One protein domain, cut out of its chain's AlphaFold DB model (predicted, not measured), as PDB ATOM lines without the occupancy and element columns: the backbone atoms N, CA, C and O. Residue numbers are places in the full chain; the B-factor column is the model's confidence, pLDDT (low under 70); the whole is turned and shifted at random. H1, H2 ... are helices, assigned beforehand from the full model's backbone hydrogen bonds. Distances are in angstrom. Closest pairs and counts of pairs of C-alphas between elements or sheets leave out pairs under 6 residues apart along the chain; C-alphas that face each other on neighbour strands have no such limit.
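What this domain is: This is residues 2 to 112 of the 337 residues of the protein "Hypothetical protein" of Polarella glacialis (UniProt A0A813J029). The longest helix, H5, lies to one side of a cluster where H1, H2 and H4 pack round H3; the loop of residues 22 to 50 folds beside H5. The 111 printed residues include five named helices, H1 to H5 in chain order, and no named strand: all helix. The whole is compact, radius of gyration of the C-alphas 14.4 A, spanning 40 by 34 by 24 A.

Where its parts are: H5, residues 92 to 110, is 26.7 A long, ending at C-alpha 110 (37.437, -46.980, 0.739). H3, residues 51 to 67, is 25.0 A. H1, residues 2 to 8, begins at C-alpha 2 (19.775, -16.566, -1.689); H2 is 14 to 21, H4 72 to 76.

How they stand to each other: H5 is apart from H3. The hub H3 touches H2, about perpendicular at 83 degrees, H1 and H4; closest C-alphas are Arg 60 and Gln 20, 5.7 A, Ile 59 and Arg 6, 7.0 A, Ile 58 and Ile 73, 6.0 A. O i to N i+4 pairs are within hydrogen-bond range throughout H1, H2, H4 and H5, and 11 of 13 in H3.

The domain as a whole: The printed part has no cut. Links H2 to H3 and H4 to H5 are long. Residues 66 to 69 have pLDDT under 70.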
ATOM      1  N   GLN A   2      18.537 -17.245  -2.117       90.19
ATOM      2  CA  GLN A   2      19.775 -16.566  -1.689       90.19
ATOM      3  C   GLN A   2      19.637 -15.695  -0.423       90.19
ATOM      4  O   GLN A   2      20.471 -15.789   0.474       90.19
ATOM      5  N   ALA A   3      18.560 -14.909  -0.296       94.75
ATOM      6  CA  ALA A   3      18.302 -14.090   0.895       94.75
ATOM      7  C   ALA A   3      18.228 -14.913   2.199       94.75
ATOM      8  O   ALA A   3      18.723 -14.480   3.237       94.75
ATOM      9  N   VAL A   4      17.665 -16.125   2.139       97.62
ATOM     10  CA  VAL A   4      17.566 -17.038   3.289       97.62
ATOM     11  C   VAL A   4      18.950 -17.553   3.678       97.62
ATOM     12  O   VAL A   4      19.297 -17.535   4.858       97.62
ATOM     13  N   ILE A   5      19.764 -17.950   2.692       97.81
ATOM     14  CA  ILE A   5      21.139 -18.413   2.930       97.81
ATOM     15  C   ILE A   5      21.958 -17.280   3.561       97.81
ATOM     16  O   ILE A   5      22.560 -17.477   4.613       97.81
ATOM     17  N   ARG A   6      21.895 -16.064   3.008       97.12
ATOM     18  CA  ARG A   6      22.574 -14.891   3.587       97.12
ATOM     19  C   ARG A   6      22.124 -14.589   5.017       97.12
ATOM     20  O   ARG A   6      22.960 -14.300   5.864       97.12
ATOM     21  N   SER A   7      20.829 -14.696   5.316       97.94
ATOM     22  CA  SER A   7      20.321 -14.501   6.681       97.94
ATOM     23  C   SER A   7      20.849 -15.561   7.658       97.94
ATOM     24  O   SER A   7      21.173 -15.242   8.806       97.94
ATOM     25  N   LYS A   8      20.945 -16.819   7.207       98.31
ATOM     26  CA  LYS A   8      21.431 -17.959   7.999       98.31
ATOM     27  C   LYS A   8      22.935 -17.877   8.278       98.31
ATOM     28  O   LYS A   8      23.355 -18.175   9.390       98.31
ATOM     29  N   PHE A   9      23.713 -17.438   7.292       97.94
ATOM     30  CA  PHE A   9      25.174 -17.325   7.348       97.94
ATOM     31  C   PHE A   9      25.647 -15.873   7.522       97.94
ATOM     32  O   PHE A   9      26.725 -15.505   7.064       97.94
ATOM     33  N   ARG A  10      24.845 -15.017   8.168       96.81
ATOM     34  CA  ARG A  10      25.215 -13.612   8.393       96.81
ATOM     35  C   ARG A  10      26.522 -13.493   9.189       96.81
ATOM     36  O   ARG A  10      26.820 -14.351  10.024       96.81
ATOM     37  N   ALA A  11      27.259 -12.402   8.989       96.25
ATOM     38  CA  ALA A  11      28.490 -12.128   9.730       96.25
ATOM     39  C   ALA A  11      28.270 -12.200  11.254       96.25
ATOM     40  O   ALA A  11      27.255 -11.724  11.766       96.25
ATOM     41  N   GLY A  12      29.203 -12.838  11.966       95.06
ATOM     42  CA  GLY A  12      29.139 -13.040  13.419       95.06
ATOM     43  C   GLY A  12      28.132 -14.094  13.896       95.06
ATOM     44  O   GLY A  12      28.089 -14.385  15.088       95.06
ATOM     45  N   SER A  13      27.326 -14.691  13.009       97.62
ATOM     46  CA  SER A  13      26.540 -15.874  13.377       97.62
ATOM     47  C   SER A  13      27.449 -17.099  13.548       97.62
ATOM     48  O   SER A  13      28.464 -17.182  12.852       97.62
ATOM     49  N   PRO A  14      27.078 -18.088  14.390       98.25
ATOM     50  CA  PRO A  14      27.851 -19.324  14.531       98.25
ATOM     51  C   PRO A  14      28.117 -20.004  13.184       98.25
ATOM     52  O   PRO A  14      29.251 -20.325  12.862       98.25
ATOM     53  N   LEU A  15      27.095 -20.113  12.330       98.38
ATOM     54  CA  LEU A  15      27.238 -20.721  11.004       98.38
ATOM     55  C   LEU A  15      28.119 -19.901  10.054       98.38
ATOM     56  O   LEU A  15      28.823 -20.478   9.232       98.38
ATOM     57  N   GLY A  16      28.089 -18.570  10.152       97.19
ATOM     58  CA  GLY A  16      28.987 -17.702   9.388       97.19
ATOM     59  C   GLY A  16      30.454 -17.903   9.779       97.19
ATOM     60  O   GLY A  16      31.309 -17.962   8.897       97.19
ATOM     61  N   ILE A  17      30.732 -18.071  11.077       96.69
ATOM     62  CA  ILE A  17      32.077 -18.362  11.598       96.69
ATOM     63  C   ILE A  17      32.564 -19.722  11.080       96.69
ATOM     64  O   ILE A  17      33.645 -19.795  10.499       96.69
ATOM     65  N   GLU A  18      31.748 -20.773  11.200       98.00
ATOM     66  CA  GLU A  18      32.079 -22.111  10.683       98.00
ATOM     67  C   GLU A  18      32.311 -22.097   9.163       98.00
ATOM     68  O   GLU A  18      33.274 -22.675   8.657       98.00
ATOM     69  N   LEU A  19      31.487 -21.360   8.411       97.25
ATOM     70  CA  LEU A  19      31.665 -21.212   6.967       97.25
ATOM     71  C   LEU A  19      33.013 -20.558   6.622       97.25
ATOM     72  O   LEU A  19      33.667 -20.980   5.666       97.25
ATOM     73  N   GLN A  20      33.465 -19.565   7.391       95.38
ATOM     74  CA  GLN A  20      34.788 -18.960   7.206       95.38
ATOM     75  C   GLN A  20      35.930 -19.936   7.527       95.38
ATOM     76  O   GLN A  20      36.935 -19.933   6.811       95.38
ATOM     77  N   GLN A  21      35.769 -20.795   8.541       96.25
ATOM     78  CA  GLN A  21      36.769 -21.799   8.929       96.25
ATOM     79  C   GLN A  21      37.017 -22.858   7.849       96.25
ATOM     80  O   GLN A  21      38.114 -23.404   7.776       96.25
ATOM     81  N   THR A  22      36.062 -23.080   6.937       96.56
ATOM     82  CA  THR A  22      36.288 -23.933   5.752       96.56
ATOM     83  C   THR A  22      37.397 -23.412   4.824       96.56
ATOM     84  O   THR A  22      37.828 -24.114   3.910       96.56
ATOM     85  N   GLY A  23      37.872 -22.179   5.033       93.50
ATOM     86  CA  GLY A  23      39.045 -21.640   4.360       93.50
ATOM     87  C   GLY A  23      38.830 -21.521   2.857       93.50
ATOM     88  O   GLY A  23      37.917 -20.823   2.415       93.50
ATOM     89  N   ASP A  24      39.698 -22.162   2.082       93.25
ATOM     90  CA  ASP A  24      39.632 -22.193   0.619       93.25
ATOM     91  C   ASP A  24      39.136 -23.553   0.099       93.25
ATOM     92  O   ASP A  24      39.331 -23.870  -1.070       93.25
ATOM     93  N   ALA A  25      38.493 -24.368   0.943       96.25
ATOM     94  CA  ALA A  25      37.942 -25.649   0.515       96.25
ATOM     95  C   ALA A  25      36.822 -25.465  -0.523       96.25
ATOM     96  O   ALA A  25      36.030 -24.514  -0.446       96.25
ATOM     97  N   PHE A  26      36.732 -26.399  -1.470       97.19
ATOM     98  CA  PHE A  26      35.584 -26.516  -2.365       97.19
ATOM     99  C   PHE A  26      34.410 -27.113  -1.583       97.19
ATOM    100  O   PHE A  26      34.530 -28.201  -1.021       97.19
ATOM    101  N   LEU A  27      33.286 -26.401  -1.526       97.94
ATOM    102  CA  LEU A  27      32.096 -26.863  -0.813       97.94
ATOM    103  C   LEU A  27      31.194 -27.629  -1.783       97.94
ATOM    104  O   LEU A  27      30.713 -27.061  -2.765       97.94
ATOM    105  N   LEU A  28      30.975 -28.912  -1.501       98.25
ATOM    106  CA  LEU A  28      30.131 -29.798  -2.294       98.25
ATOM    107  C   LEU A  28      28.932 -30.239  -1.455       98.25
ATOM    108  O   LEU A  28      29.107 -30.873  -0.417       98.25
ATOM    109  N   GLU A  29      27.726 -29.926  -1.917       97.94
ATOM    110  CA  GLU A  29      26.517 -30.542  -1.388       97.94
ATOM    111  C   GLU A  29      26.338 -31.905  -2.058       97.94
ATOM    112  O   GLU A  29      26.016 -31.985  -3.246       97.94
ATOM    113  N   HIS A  30      26.577 -32.972  -1.299       97.44
ATOM    114  CA  HIS A  30      26.502 -34.342  -1.793       97.44
ATOM    115  C   HIS A  30      25.187 -35.010  -1.382       97.44
ATOM    116  O   HIS A  30      24.865 -35.096  -0.196       97.44
ATOM    117  N   ASN A  31      24.438 -35.537  -2.350       95.56
ATOM    118  CA  ASN A  31      23.273 -36.383  -2.085       95.56
ATOM    119  C   ASN A  31      23.619 -37.864  -2.224       95.56
ATOM    120  O   ASN A  31      24.336 -38.272  -3.121       95.56
ATOM    121  N   SER A  32      23.000 -38.702  -1.393       93.88
ATOM    122  CA  SER A  32      23.239 -40.150  -1.396       93.88
ATOM    123  C   SER A  32      22.622 -40.914  -2.573       93.88
ATOM    124  O   SER A  32      22.896 -42.099  -2.743       93.88
ATOM    125  N   CYS A  33      21.755 -40.284  -3.372       92.94
ATOM    126  CA  CYS A  33      21.014 -40.958  -4.439       92.94
ATOM    127  C   CYS A  33      20.956 -40.100  -5.700       92.94
ATOM    128  O   CYS A  33      20.527 -38.945  -5.634       92.94
ATOM    129  N   VAL A  34      21.301 -40.699  -6.840       96.69
ATOM    130  CA  VAL A  34      21.162 -40.084  -8.165       96.69
ATOM    131  C   VAL A  34      19.694 -39.747  -8.438       96.69
ATOM    132  O   VAL A  34      18.786 -40.498  -8.092       96.69
ATOM    133  N   GLY A  35      19.453 -38.593  -9.051       95.75
ATOM    134  CA  GLY A  35      18.137 -38.114  -9.466       95.75
ATOM    135  C   GLY A  35      17.348 -37.368  -8.390       95.75
ATOM    136  O   GLY A  35      16.320 -36.786  -8.726       95.75
ATOM    137  N   ARG A  36      17.814 -37.338  -7.130       96.62
ATOM    138  CA  ARG A  36      17.117 -36.621  -6.044       96.62
ATOM    139  C   ARG A  36      17.141 -35.107  -6.248       96.62
ATOM    140  O   ARG A  36      16.112 -34.459  -6.100       96.62
ATOM    141  N   ASP A  37      18.310 -34.563  -6.563       97.19
ATOM    142  CA  ASP A  37      18.497 -33.145  -6.839       97.19
ATOM    143  C   ASP A  37      19.666 -32.983  -7.815       97.19
ATOM    144  O   ASP A  37      20.743 -33.532  -7.608       97.19
ATOM    145  N   LYS A  38      19.427 -32.277  -8.919       96.88
ATOM    146  CA  LYS A  38      20.441 -31.985  -9.944       96.88
ATOM    147  C   LYS A  38      20.890 -30.530  -9.917       96.88
ATOM    148  O   LYS A  38      21.834 -30.173 -10.616       96.88
ATOM    149  N   LEU A  39      20.192 -29.678  -9.172       95.81
ATOM    150  CA  LEU A  39      20.410 -28.240  -9.187       95.81
ATOM    151  C   LEU A  39      21.200 -27.799  -7.957       95.81
ATOM    152  O   LEU A  39      22.234 -27.147  -8.096       95.81
ATOM    153  N   TRP A  40      20.750 -28.164  -6.755       96.88
ATOM    154  CA  TRP A  40      21.398 -27.693  -5.527       96.88
ATOM    155  C   TRP A  40      22.559 -28.565  -5.079       96.88
ATOM    156  O   TRP A  40      23.468 -28.033  -4.439       96.88
ATOM    157  N   SER A  41      22.564 -29.842  -5.460       97.69
ATOM    158  CA  SER A  41      23.605 -30.811  -5.118       97.69
ATOM    159  C   SER A  41      24.412 -31.260  -6.338       97.69
ATOM    160  O   SER A  41      24.218 -30.787  -7.463       97.69
ATOM    161  N   ASP A  42      25.335 -32.184  -6.101       97.81
ATOM    162  CA  ASP A  42      26.162 -32.845  -7.106       97.81
ATOM    163  C   ASP A  42      25.472 -34.008  -7.843       97.81
ATOM    164  O   ASP A  42      26.080 -34.638  -8.706       97.81
ATOM    165  N   ASN A  43      24.201 -34.281  -7.546       97.62
ATOM    166  CA  ASN A  43      23.439 -35.428  -8.043       97.62
ATOM    167  C   ASN A  43      24.033 -36.816  -7.697       97.62
ATOM    168  O   ASN A  43      23.720 -37.791  -8.380       97.62
ATOM    169  N   CYS A  44      24.845 -36.938  -6.641       96.56
ATOM    170  CA  CYS A  44      25.602 -38.127  -6.224       96.56
ATOM    171  C   CYS A  44      26.759 -38.480  -7.170       96.56
ATOM    172  O   CYS A  44      27.858 -38.791  -6.716       96.56
ATOM    173  N   ASP A  45      26.526 -38.411  -8.480       96.06
ATOM    174  CA  ASP A  45      27.447 -38.805  -9.550       96.06
ATOM    175  C   ASP A  45      28.300 -37.652 -10.117       96.06
ATOM    176  O   ASP A  45      29.116 -37.866 -11.016       96.06
ATOM    177  N   GLY A  46      28.126 -36.432  -9.605       96.69
ATOM    178  CA  GLY A  46      28.802 -35.229 -10.088       96.69
ATOM    179  C   GLY A  46      28.170 -34.605 -11.336       96.69
ATOM    180  O   GLY A  46      28.742 -33.670 -11.900       96.69
ATOM    181  N   SER A  47      27.014 -35.096 -11.801       96.44
ATOM    182  CA  SER A  47      26.258 -34.472 -12.902       96.44
ATOM    183  C   SER A  47      25.386 -33.296 -12.453       96.44
ATOM    184  O   SER A  47      24.862 -32.567 -13.297       96.44
ATOM    185  N   GLY A  48      25.222 -33.107 -11.140       96.38
ATOM    186  CA  GLY A  48      24.505 -31.971 -10.573       96.38
ATOM    187  C   GLY A  48      25.305 -30.668 -10.632       96.38
ATOM    188  O   GLY A  48      26.516 -30.663 -10.850       96.38
ATOM    189  N   MET A  49      24.611 -29.546 -10.443       95.75
ATOM    190  CA  MET A  49      25.175 -28.199 -10.572       95.75
ATOM    191  C   MET A  49      25.803 -27.666  -9.277       95.75
ATOM    192  O   MET A  49      26.535 -26.676  -9.328       95.75
ATOM    193  N   ASN A  50      25.519 -28.290  -8.127       97.31
ATOM    194  CA  ASN A  50      26.010 -27.893  -6.803       97.31
ATOM    195  C   ASN A  50      25.796 -26.392  -6.491       97.31
ATOM    196  O   ASN A  50      26.689 -25.693  -6.000       97.31
ATOM    197  N   TRP A  51      24.608 -25.854  -6.793       96.12
ATOM    198  CA  TRP A  51      24.313 -24.436  -6.555       96.12
ATOM    199  C   TRP A  51      24.394 -24.042  -5.082       96.12
ATOM    200  O   TRP A  51      24.747 -22.901  -4.781       96.12
ATOM    201  N   LEU A  52      24.098 -24.959  -4.155       97.44
ATOM    202  CA  LEU A  52      24.210 -24.660  -2.731       97.44
ATOM    203  C   LEU A  52      25.672 -24.412  -2.348       97.44
ATOM    204  O   LEU A  52      25.976 -23.371  -1.764       97.44
ATOM    205  N   GLY A  53      26.577 -25.309  -2.748       97.38
ATOM    206  CA  GLY A  53      28.013 -25.149  -2.532       97.38
ATOM    207  C   GLY A  53      28.553 -23.852  -3.141       97.38
ATOM    208  O   GLY A  53      29.260 -23.102  -2.466       97.38
ATOM    209  N   LEU A  54      28.146 -23.524  -4.371       96.06
ATOM    210  CA  LEU A  54      28.507 -22.266  -5.034       96.06
ATOM    211  C   LEU A  54      28.087 -21.037  -4.218       96.06
ATOM    212  O   LEU A  54      28.909 -20.157  -3.956       96.06
ATOM    213  N   GLN A  55      26.822 -20.976  -3.788       95.88
ATOM    214  CA  GLN A  55      26.298 -19.848  -3.010       95.88
ATOM    215  C   GLN A  55      27.043 -19.687  -1.680       95.88
ATOM    216  O   GLN A  55      27.360 -18.565  -1.284       95.88
ATOM    217  N   LEU A  56      27.367 -20.794  -1.010       97.19
ATOM    218  CA  LEU A  56      28.133 -20.771   0.235       97.19
ATOM    219  C   LEU A  56      29.566 -20.267   0.024       97.19
ATOM    220  O   LEU A  56      30.057 -19.501   0.848       97.19
ATOM    221  N   MET A  57      30.221 -20.623  -1.084       96.38
ATOM    222  CA  MET A  57      31.563 -20.116  -1.401       96.38
ATOM    223  C   MET A  57      31.570 -18.613  -1.707       96.38
ATOM    224  O   MET A  57      32.490 -17.920  -1.277       96.38
ATOM    225  N   ILE A  58      30.531 -18.092  -2.372       94.25
ATOM    226  CA  ILE A  58      30.360 -16.641  -2.572       94.25
ATOM    227  C   ILE A  58      30.156 -15.939  -1.228       94.25
ATOM    228  O   ILE A  58      30.870 -14.989  -0.924       94.25
ATOM    229  N   ILE A  59      29.227 -16.423  -0.398       95.38
ATOM    230  CA  ILE A  59      28.952 -15.822   0.917       95.38
ATOM    231  C   ILE A  59      30.201 -15.864   1.800       95.38
ATOM    232  O   ILE A  59      30.516 -14.880   2.461       95.38
ATOM    233  N   ARG A  60      30.957 -16.966   1.785       95.75
ATOM    234  CA  ARG A  60      32.235 -17.074   2.500       95.75
ATOM    235  C   ARG A  60      33.201 -15.961   2.100       95.75
ATOM    236  O   ARG A  60      33.814 -15.344   2.969       95.75
ATOM    237  N   ASP A  61      33.328 -15.708   0.804       93.56
ATOM    238  CA  ASP A  61      34.184 -14.647   0.285       93.56
ATOM    239  C   ASP A  61      33.650 -13.250   0.635       93.56
ATOM    240  O   ASP A  61      34.440 -12.389   1.012       93.56
ATOM    241  N   GLU A  62      32.332 -13.029   0.615       93.44
ATOM    242  CA  GLU A  62      31.702 -11.781   1.083       93.44
ATOM    243  C   GLU A  62      32.000 -11.517   2.569       93.44
ATOM    244  O   GLU A  62      32.329 -10.394   2.952       93.44
ATOM    245  N   LEU A  63      31.950 -12.556   3.410       93.12
ATOM    246  CA  LEU A  63      32.299 -12.466   4.830       93.12
ATOM    247  C   LEU A  63      33.799 -12.189   5.037       93.12
ATOM    248  O   LEU A  63      34.168 -11.491   5.981       93.12
ATOM    249  N   LYS A  64      34.667 -12.730   4.168       88.12
ATOM    250  CA  LYS A  64      36.122 -12.482   4.175       88.12
ATOM    251  C   LYS A  64      36.513 -11.145   3.558       88.12
ATOM    252  O   LYS A  64      37.596 -10.675   3.875       88.12
ATOM    253  N   ALA A  65      35.707 -10.541   2.687       71.75
ATOM    254  CA  ALA A  65      36.037  -9.284   2.007       71.75
ATOM    255  C   ALA A  65      36.168  -8.096   2.977       71.75
ATOM    256  O   ALA A  65      36.798  -7.100   2.640       71.75
ATOM    257  N   ILE A  66      35.684  -8.245   4.214       62.78
ATOM    258  CA  ILE A  66      36.026  -7.357   5.335       62.78
ATOM    259  C   ILE A  66      37.554  -7.384   5.630       62.78
ATOM    260  O   ILE A  66      38.091  -6.415   6.151       62.78
ATOM    261  N   ASN A  67      38.261  -8.451   5.223       59.59
ATOM    262  CA  ASN A  67      39.646  -8.819   5.562       59.59
ATOM    263  C   ASN A  67      40.541  -9.230   4.345       59.59
ATOM    264  O   ASN A  67      41.531  -9.940   4.518       59.59
ATOM    265  N   CYS A  68      40.241  -8.763   3.121       54.69
ATOM    266  CA  CYS A  68      41.187  -8.620   1.984       54.69
ATOM    267  C   CYS A  68      41.661  -9.836   1.134       54.69
ATOM    268  O   CYS A  68      42.615  -9.671   0.373       54.69
ATOM    269  N   SER A  69      41.029 -11.019   1.128       68.69
ATOM    270  CA  SER A  69      41.405 -12.074   0.149       68.69
ATOM    271  C   SER A  69      40.233 -12.967  -0.269       68.69
ATOM    272  O   SER A  69      39.882 -13.924   0.421       68.69
ATOM    273  N   SER A  70      39.612 -12.644  -1.407       77.38
ATOM    274  CA  SER A  70      38.562 -13.448  -2.045       77.38
ATOM    275  C   SER A  70      39.135 -14.129  -3.291       77.38
ATOM    276  O   SER A  70      39.535 -13.459  -4.242       77.38
ATOM    277  N   LYS A  71      39.198 -15.466  -3.278       87.06
ATOM    278  CA  LYS A  71      39.672 -16.283  -4.413       87.06
ATOM    279  C   LYS A  71      38.522 -16.847  -5.245       87.06
ATOM    280  O   LYS A  71      38.677 -17.037  -6.451       87.06
ATOM    281  N   TRP A  72      37.377 -17.110  -4.619       91.00
ATOM    282  CA  TRP A  72      36.242 -17.756  -5.266       91.00
ATOM    283  C   TRP A  72      35.457 -16.791  -6.128       91.00
ATOM    284  O   TRP A  72      35.146 -17.163  -7.250       91.00
ATOM    285  N   ILE A  73      35.184 -15.561  -5.681       90.62
ATOM    286  CA  ILE A  73      34.425 -14.596  -6.499       90.62
ATOM    287  C   ILE A  73      35.123 -14.332  -7.848       90.62
ATOM    288  O   ILE A  73      34.463 -14.506  -8.874       90.62
ATOM    289  N   PRO A  74      36.436 -14.009  -7.913       91.44
ATOM    290  CA  PRO A  74      37.107 -13.802  -9.199       91.44
ATOM    291  C   PRO A  74      37.133 -15.051 -10.085       91.44
ATOM    292  O   PRO A  74      37.009 -14.939 -11.303       91.44
ATOM    293  N   TRP A  75      37.287 -16.240  -9.494       92.31
ATOM    294  CA  TRP A  75      37.284 -17.496 -10.246       92.31
ATOM    295  C   TRP A  75      35.883 -17.852 -10.764       92.31
ATOM    296  O   TRP A  75      35.730 -18.184 -11.936       92.31
ATOM    297  N   LEU A  76      34.847 -17.721  -9.930       91.88
ATOM    298  CA  LEU A  76      33.447 -17.995 -10.272       91.88
ATOM    299  C   LEU A  76      32.902 -17.013 -11.308       91.88
ATOM    300  O   LEU A  76      32.162 -17.434 -12.194       91.88
ATOM    301  N   ALA A  77      33.311 -15.742 -11.257       90.75
ATOM    302  CA  ALA A  77      32.951 -14.744 -12.265       90.75
ATOM    303  C   ALA A  77      33.413 -15.134 -13.684       90.75
ATOM    304  O   ALA A  77      32.840 -14.673 -14.665       90.75
ATOM    305  N   GLN A  78      34.421 -16.008 -13.808       92.12
ATOM    306  CA  GLN A  78      34.858 -16.556 -15.097       92.12
ATOM    307  C   GLN A  78      34.030 -17.771 -15.545       92.12
ATOM    308  O   GLN A  78      34.088 -18.139 -16.713       92.12
ATOM    309  N   GLN A  79      33.307 -18.427 -14.630       92.38
ATOM    310  CA  GLN A  79      32.568 -19.669 -14.900       92.38
ATOM    311  C   GLN A  79      31.059 -19.449 -15.068       92.38
ATOM    312  O   GLN A  79      30.409 -20.206 -15.794       92.38
ATOM    313  N   VAL A  80      30.511 -18.436 -14.393       90.00
ATOM    314  CA  VAL A  80      29.078 -18.125 -14.352       90.00
ATOM    315  C   VAL A  80      28.820 -16.833 -15.108       90.00
ATOM    316  O   VAL A  80      29.435 -15.804 -14.828       90.00
ATOM    317  N   ASN A  81      27.878 -16.872 -16.041       85.62
ATOM    318  CA  ASN A  81      27.358 -15.672 -16.666       85.62
ATOM    319  C   ASN A  81      26.550 -14.880 -15.626       85.62
ATOM    320  O   ASN A  81      25.525 -15.339 -15.127       85.62
ATOM    321  N   CYS A  82      27.020 -13.684 -15.281       77.69
ATOM    322  CA  CYS A  82      26.386 -12.839 -14.272       77.69
ATOM    323  C   CYS A  82      25.012 -12.295 -14.695       77.69
ATOM    324  O   CYS A  82      24.246 -11.880 -13.829       77.69
ATOM    325  N   CYS A  83      24.689 -12.304 -15.992       76.19
ATOM    326  CA  CYS A  83      23.421 -11.788 -16.500       76.19
ATOM    327  C   CYS A  83      22.254 -12.755 -16.265       76.19
ATOM    328  O   CYS A  83      21.150 -12.314 -15.960       76.19
ATOM    329  N   ASP A  84      22.484 -14.060 -16.422       83.44
ATOM    330  CA  ASP A  84      21.432 -15.085 -16.375       83.44
ATOM    331  C   ASP A  84      21.704 -16.210 -15.359       83.44
ATOM    332  O   ASP A  84      20.847 -17.063 -15.135       83.44
ATOM    333  N   GLY A  85      22.877 -16.213 -14.720       80.25
ATOM    334  CA  GLY A  85      23.300 -17.251 -13.783       80.25
ATOM    335  C   GLY A  85      23.649 -18.587 -14.443       80.25
ATOM    336  O   GLY A  85      23.860 -19.572 -13.734       80.25
ATOM    337  N   SER A  86      23.703 -18.651 -15.776       86.69
ATOM    338  CA  SER A  86      24.056 -19.868 -16.503       86.69
ATOM    339  C   SER A  86      25.554 -20.153 -16.411       86.69
ATOM    340  O   SER A  86      26.394 -19.249 -16.387       86.69
ATOM    341  N   PHE A  87      25.911 -21.434 -16.367       87.94
ATOM    342  CA  PHE A  87      27.302 -21.838 -16.521       87.94
ATOM    343  C   PHE A  87      27.667 -21.895 -17.996       87.94
ATOM    344  O   PHE A  87      26.883 -22.359 -18.826       87.94
ATOM    345  N   GLN A  88      28.897 -21.504 -18.312       86.88
ATOM    346  CA  GLN A  88      29.438 -21.744 -19.645       86.88
ATOM    347  C   GLN A  88      29.477 -23.258 -19.923       86.88
ATOM    348  O   GLN A  88      29.832 -24.060 -19.049       86.88
ATOM    349  N   HIS A  89      29.098 -23.673 -21.134       75.25
ATOM    350  CA  HIS A  89      29.199 -25.077 -21.540       75.25
ATOM    351  C   HIS A  89      30.648 -25.564 -21.413       75.25
ATOM    352  O   HIS A  89      31.572 -24.899 -21.875       75.25
ATOM    353  N   GLY A  90      30.848 -26.722 -20.776       78.88
ATOM    354  CA  GLY A  90      32.192 -27.240 -20.503       78.88
ATOM    355  C   GLY A  90      32.980 -26.413 -19.479       78.88
ATOM    356  O   GLY A  90      34.207 -26.468 -19.473       78.88
ATOM    357  N   SER A  91      32.295 -25.633 -18.634       86.31
ATOM    358  CA  SER A  91      32.944 -24.832 -17.596       86.31
ATOM    359  C   SER A  91      33.832 -25.682 -16.687       86.31
ATOM    360  O   SER A  91      33.531 -26.830 -16.343       86.31
ATOM    361  N   ARG A  92      34.917 -25.062 -16.215       94.62
ATOM    362  CA  ARG A  92      35.798 -25.644 -15.193       94.62
ATOM    363  C   ARG A  92      35.051 -25.884 -13.883       94.62
ATOM    364  O   ARG A  92      35.510 -26.673 -13.066       94.62
ATOM    365  N   TRP A  93      33.903 -25.227 -13.695       94.44
ATOM    366  CA  TRP A  93      32.986 -25.499 -12.598       94.44
ATOM    367  C   TRP A  93      32.472 -26.938 -12.612       94.44
ATOM    368  O   TRP A  93      32.672 -27.650 -11.632       94.44
ATOM    369  N   GLN A  94      31.868 -27.397 -13.716       95.38
ATOM    370  CA  GLN A  94      31.319 -28.757 -13.760       95.38
ATOM    371  C   GLN A  94      32.421 -29.812 -13.618       95.38
ATOM    372  O   GLN A  94      32.210 -30.866 -13.021       95.38
ATOM    373  N   GLU A  95      33.615 -29.526 -14.136       95.81
ATOM    374  CA  GLU A  95      34.783 -30.375 -13.913       95.81
ATOM    375  C   GLU A  95      35.167 -30.443 -12.429       95.81
ATOM    376  O   GLU A  95      35.348 -31.536 -11.900       95.81
ATOM    377  N   ALA A  96      35.213 -29.303 -11.733       96.38
ATOM    378  CA  ALA A  96      35.487 -29.263 -10.297       96.38
ATOM    379  C   ALA A  96      34.431 -30.030  -9.481       96.38
ATOM    380  O   ALA A  96      34.796 -30.769  -8.567       96.38
ATOM    381  N   VAL A  97      33.145 -29.915  -9.841       96.88
ATOM    382  CA  VAL A  97      32.060 -30.688  -9.212       96.88
ATOM    383  C   VAL A  97      32.282 -32.187  -9.414       96.88
ATOM    384  O   VAL A  97      32.318 -32.925  -8.435       96.88
ATOM    385  N   ARG A  98      32.525 -32.638 -10.653       97.19
ATOM    386  CA  ARG A  98      32.782 -34.060 -10.949       97.19
ATOM    387  C   ARG A  98      34.002 -34.605 -10.213       97.19
ATOM    388  O   ARG A  98      33.939 -35.713  -9.684       97.19
ATOM    389  N   GLN A  99      35.093 -33.842 -10.156       97.81
ATOM    390  CA  GLN A  99      36.296 -34.247  -9.426       97.81
ATOM    391  C   GLN A  99      36.027 -34.363  -7.923       97.81
ATOM    392  O   GLN A  99      36.380 -35.375  -7.320       97.81
ATOM    393  N   ALA A 100      35.355 -33.374  -7.325       97.81
ATOM    394  CA  ALA A 100      34.997 -33.404  -5.911       97.81
ATOM    395  C   ALA A 100      34.071 -34.589  -5.578       97.81
ATOM    396  O   ALA A 100      34.351 -35.330  -4.633       97.81
ATOM    397  N   SER A 101      33.033 -34.829  -6.387       97.56
ATOM    398  CA  SER A 101      32.153 -36.000  -6.248       97.56
ATOM    399  C   SER A 101      32.926 -37.310  -6.382       97.56
ATOM    400  O   SER A 101      32.745 -38.218  -5.572       97.56
ATOM    401  N   GLY A 102      33.839 -37.404  -7.353       96.75
ATOM    402  CA  GLY A 102      34.700 -38.570  -7.545       96.75
ATOM    403  C   GLY A 102      35.578 -38.868  -6.326       96.75
ATOM    404  O   GLY A 102      35.672 -40.026  -5.915       96.75
ATOM    405  N   CYS A 103      36.162 -37.837  -5.708       97.19
ATOM    406  CA  CYS A 103      36.939 -37.967  -4.472       97.19
ATOM    407  C   CYS A 103      36.085 -38.480  -3.303       97.19
ATOM    408  O   CYS A 103      36.508 -39.399  -2.601       97.19
ATOM    409  N   ILE A 104      34.871 -37.946  -3.117       95.81
ATOM    410  CA  ILE A 104      33.958 -38.413  -2.059       95.81
ATOM    411  C   ILE A 104      33.535 -39.862  -2.306       95.81
ATOM    412  O   ILE A 104      33.617 -40.685  -1.400       95.81
ATOM    413  N   GLN A 105      33.138 -40.212  -3.530       94.88
ATOM    414  CA  GLN A 105      32.764 -41.588  -3.864       94.88
ATOM    415  C   GLN A 105      33.929 -42.569  -3.696       94.88
ATOM    416  O   GLN A 105      33.727 -43.716  -3.291       94.88
ATOM    417  N   PHE A 106      35.151 -42.157  -4.040       95.06
ATOM    418  CA  PHE A 106      36.348 -42.952  -3.783       95.06
ATOM    419  C   PHE A 106      36.512 -43.217  -2.283       95.06
ATOM    420  O   PHE A 106      36.674 -44.372  -1.888       95.06
ATOM    421  N   GLU A 107      36.378 -42.185  -1.452       96.06
ATOM    422  CA  GLU A 107      36.517 -42.305  -0.000       96.06
ATOM    423  C   GLU A 107      35.398 -43.141   0.638       96.06
ATOM    424  O   GLU A 107      35.667 -44.022   1.450       96.06
ATOM    425  N   LEU A 108      34.146 -42.960   0.211       92.62
ATOM    426  CA  LEU A 108      33.012 -43.763   0.680       92.62
ATOM    427  C   LEU A 108      33.177 -45.255   0.353       92.62
ATOM    428  O   LEU A 108      32.837 -46.112   1.176       92.62
ATOM    429  N   ARG A 109      33.735 -45.572  -0.824       92.56
ATOM    430  CA  ARG A 109      34.102 -46.948  -1.193       92.56
ATOM    431  C   ARG A 109      35.259 -47.466  -0.345       92.56
ATOM    432  O   ARG A 109      35.198 -48.601   0.117       92.56
ATOM    433  N   ARG A 110      36.279 -46.636  -0.101       94.06
ATOM    434  CA  ARG A 110      37.437 -46.980   0.739       94.06
ATOM    435  C   ARG A 110      37.025 -47.326   2.171       94.06
ATOM    436  O   ARG A 110      37.553 -48.275   2.736       94.06
ATOM    437  N   LEU A 111      36.066 -46.592   2.733       94.19
ATOM    438  CA  LEU A 111      35.543 -46.800   4.088       94.19
ATOM    439  C   LEU A 111      34.528 -47.953   4.192       94.19
ATOM    440  O   LEU A 111      33.960 -48.165   5.261       94.19
ATOM    441  N   GLY A 112      34.248 -48.677   3.100       88.44
ATOM    442  CA  GLY A 112      33.295 -49.795   3.099       88.44
ATOM    443  C   GLY A 112      31.852 -49.389   3.419       88.44
ATOM    444  O   GLY A 112      31.029 -50.239   3.744       88.44
TER     445      GLY A 112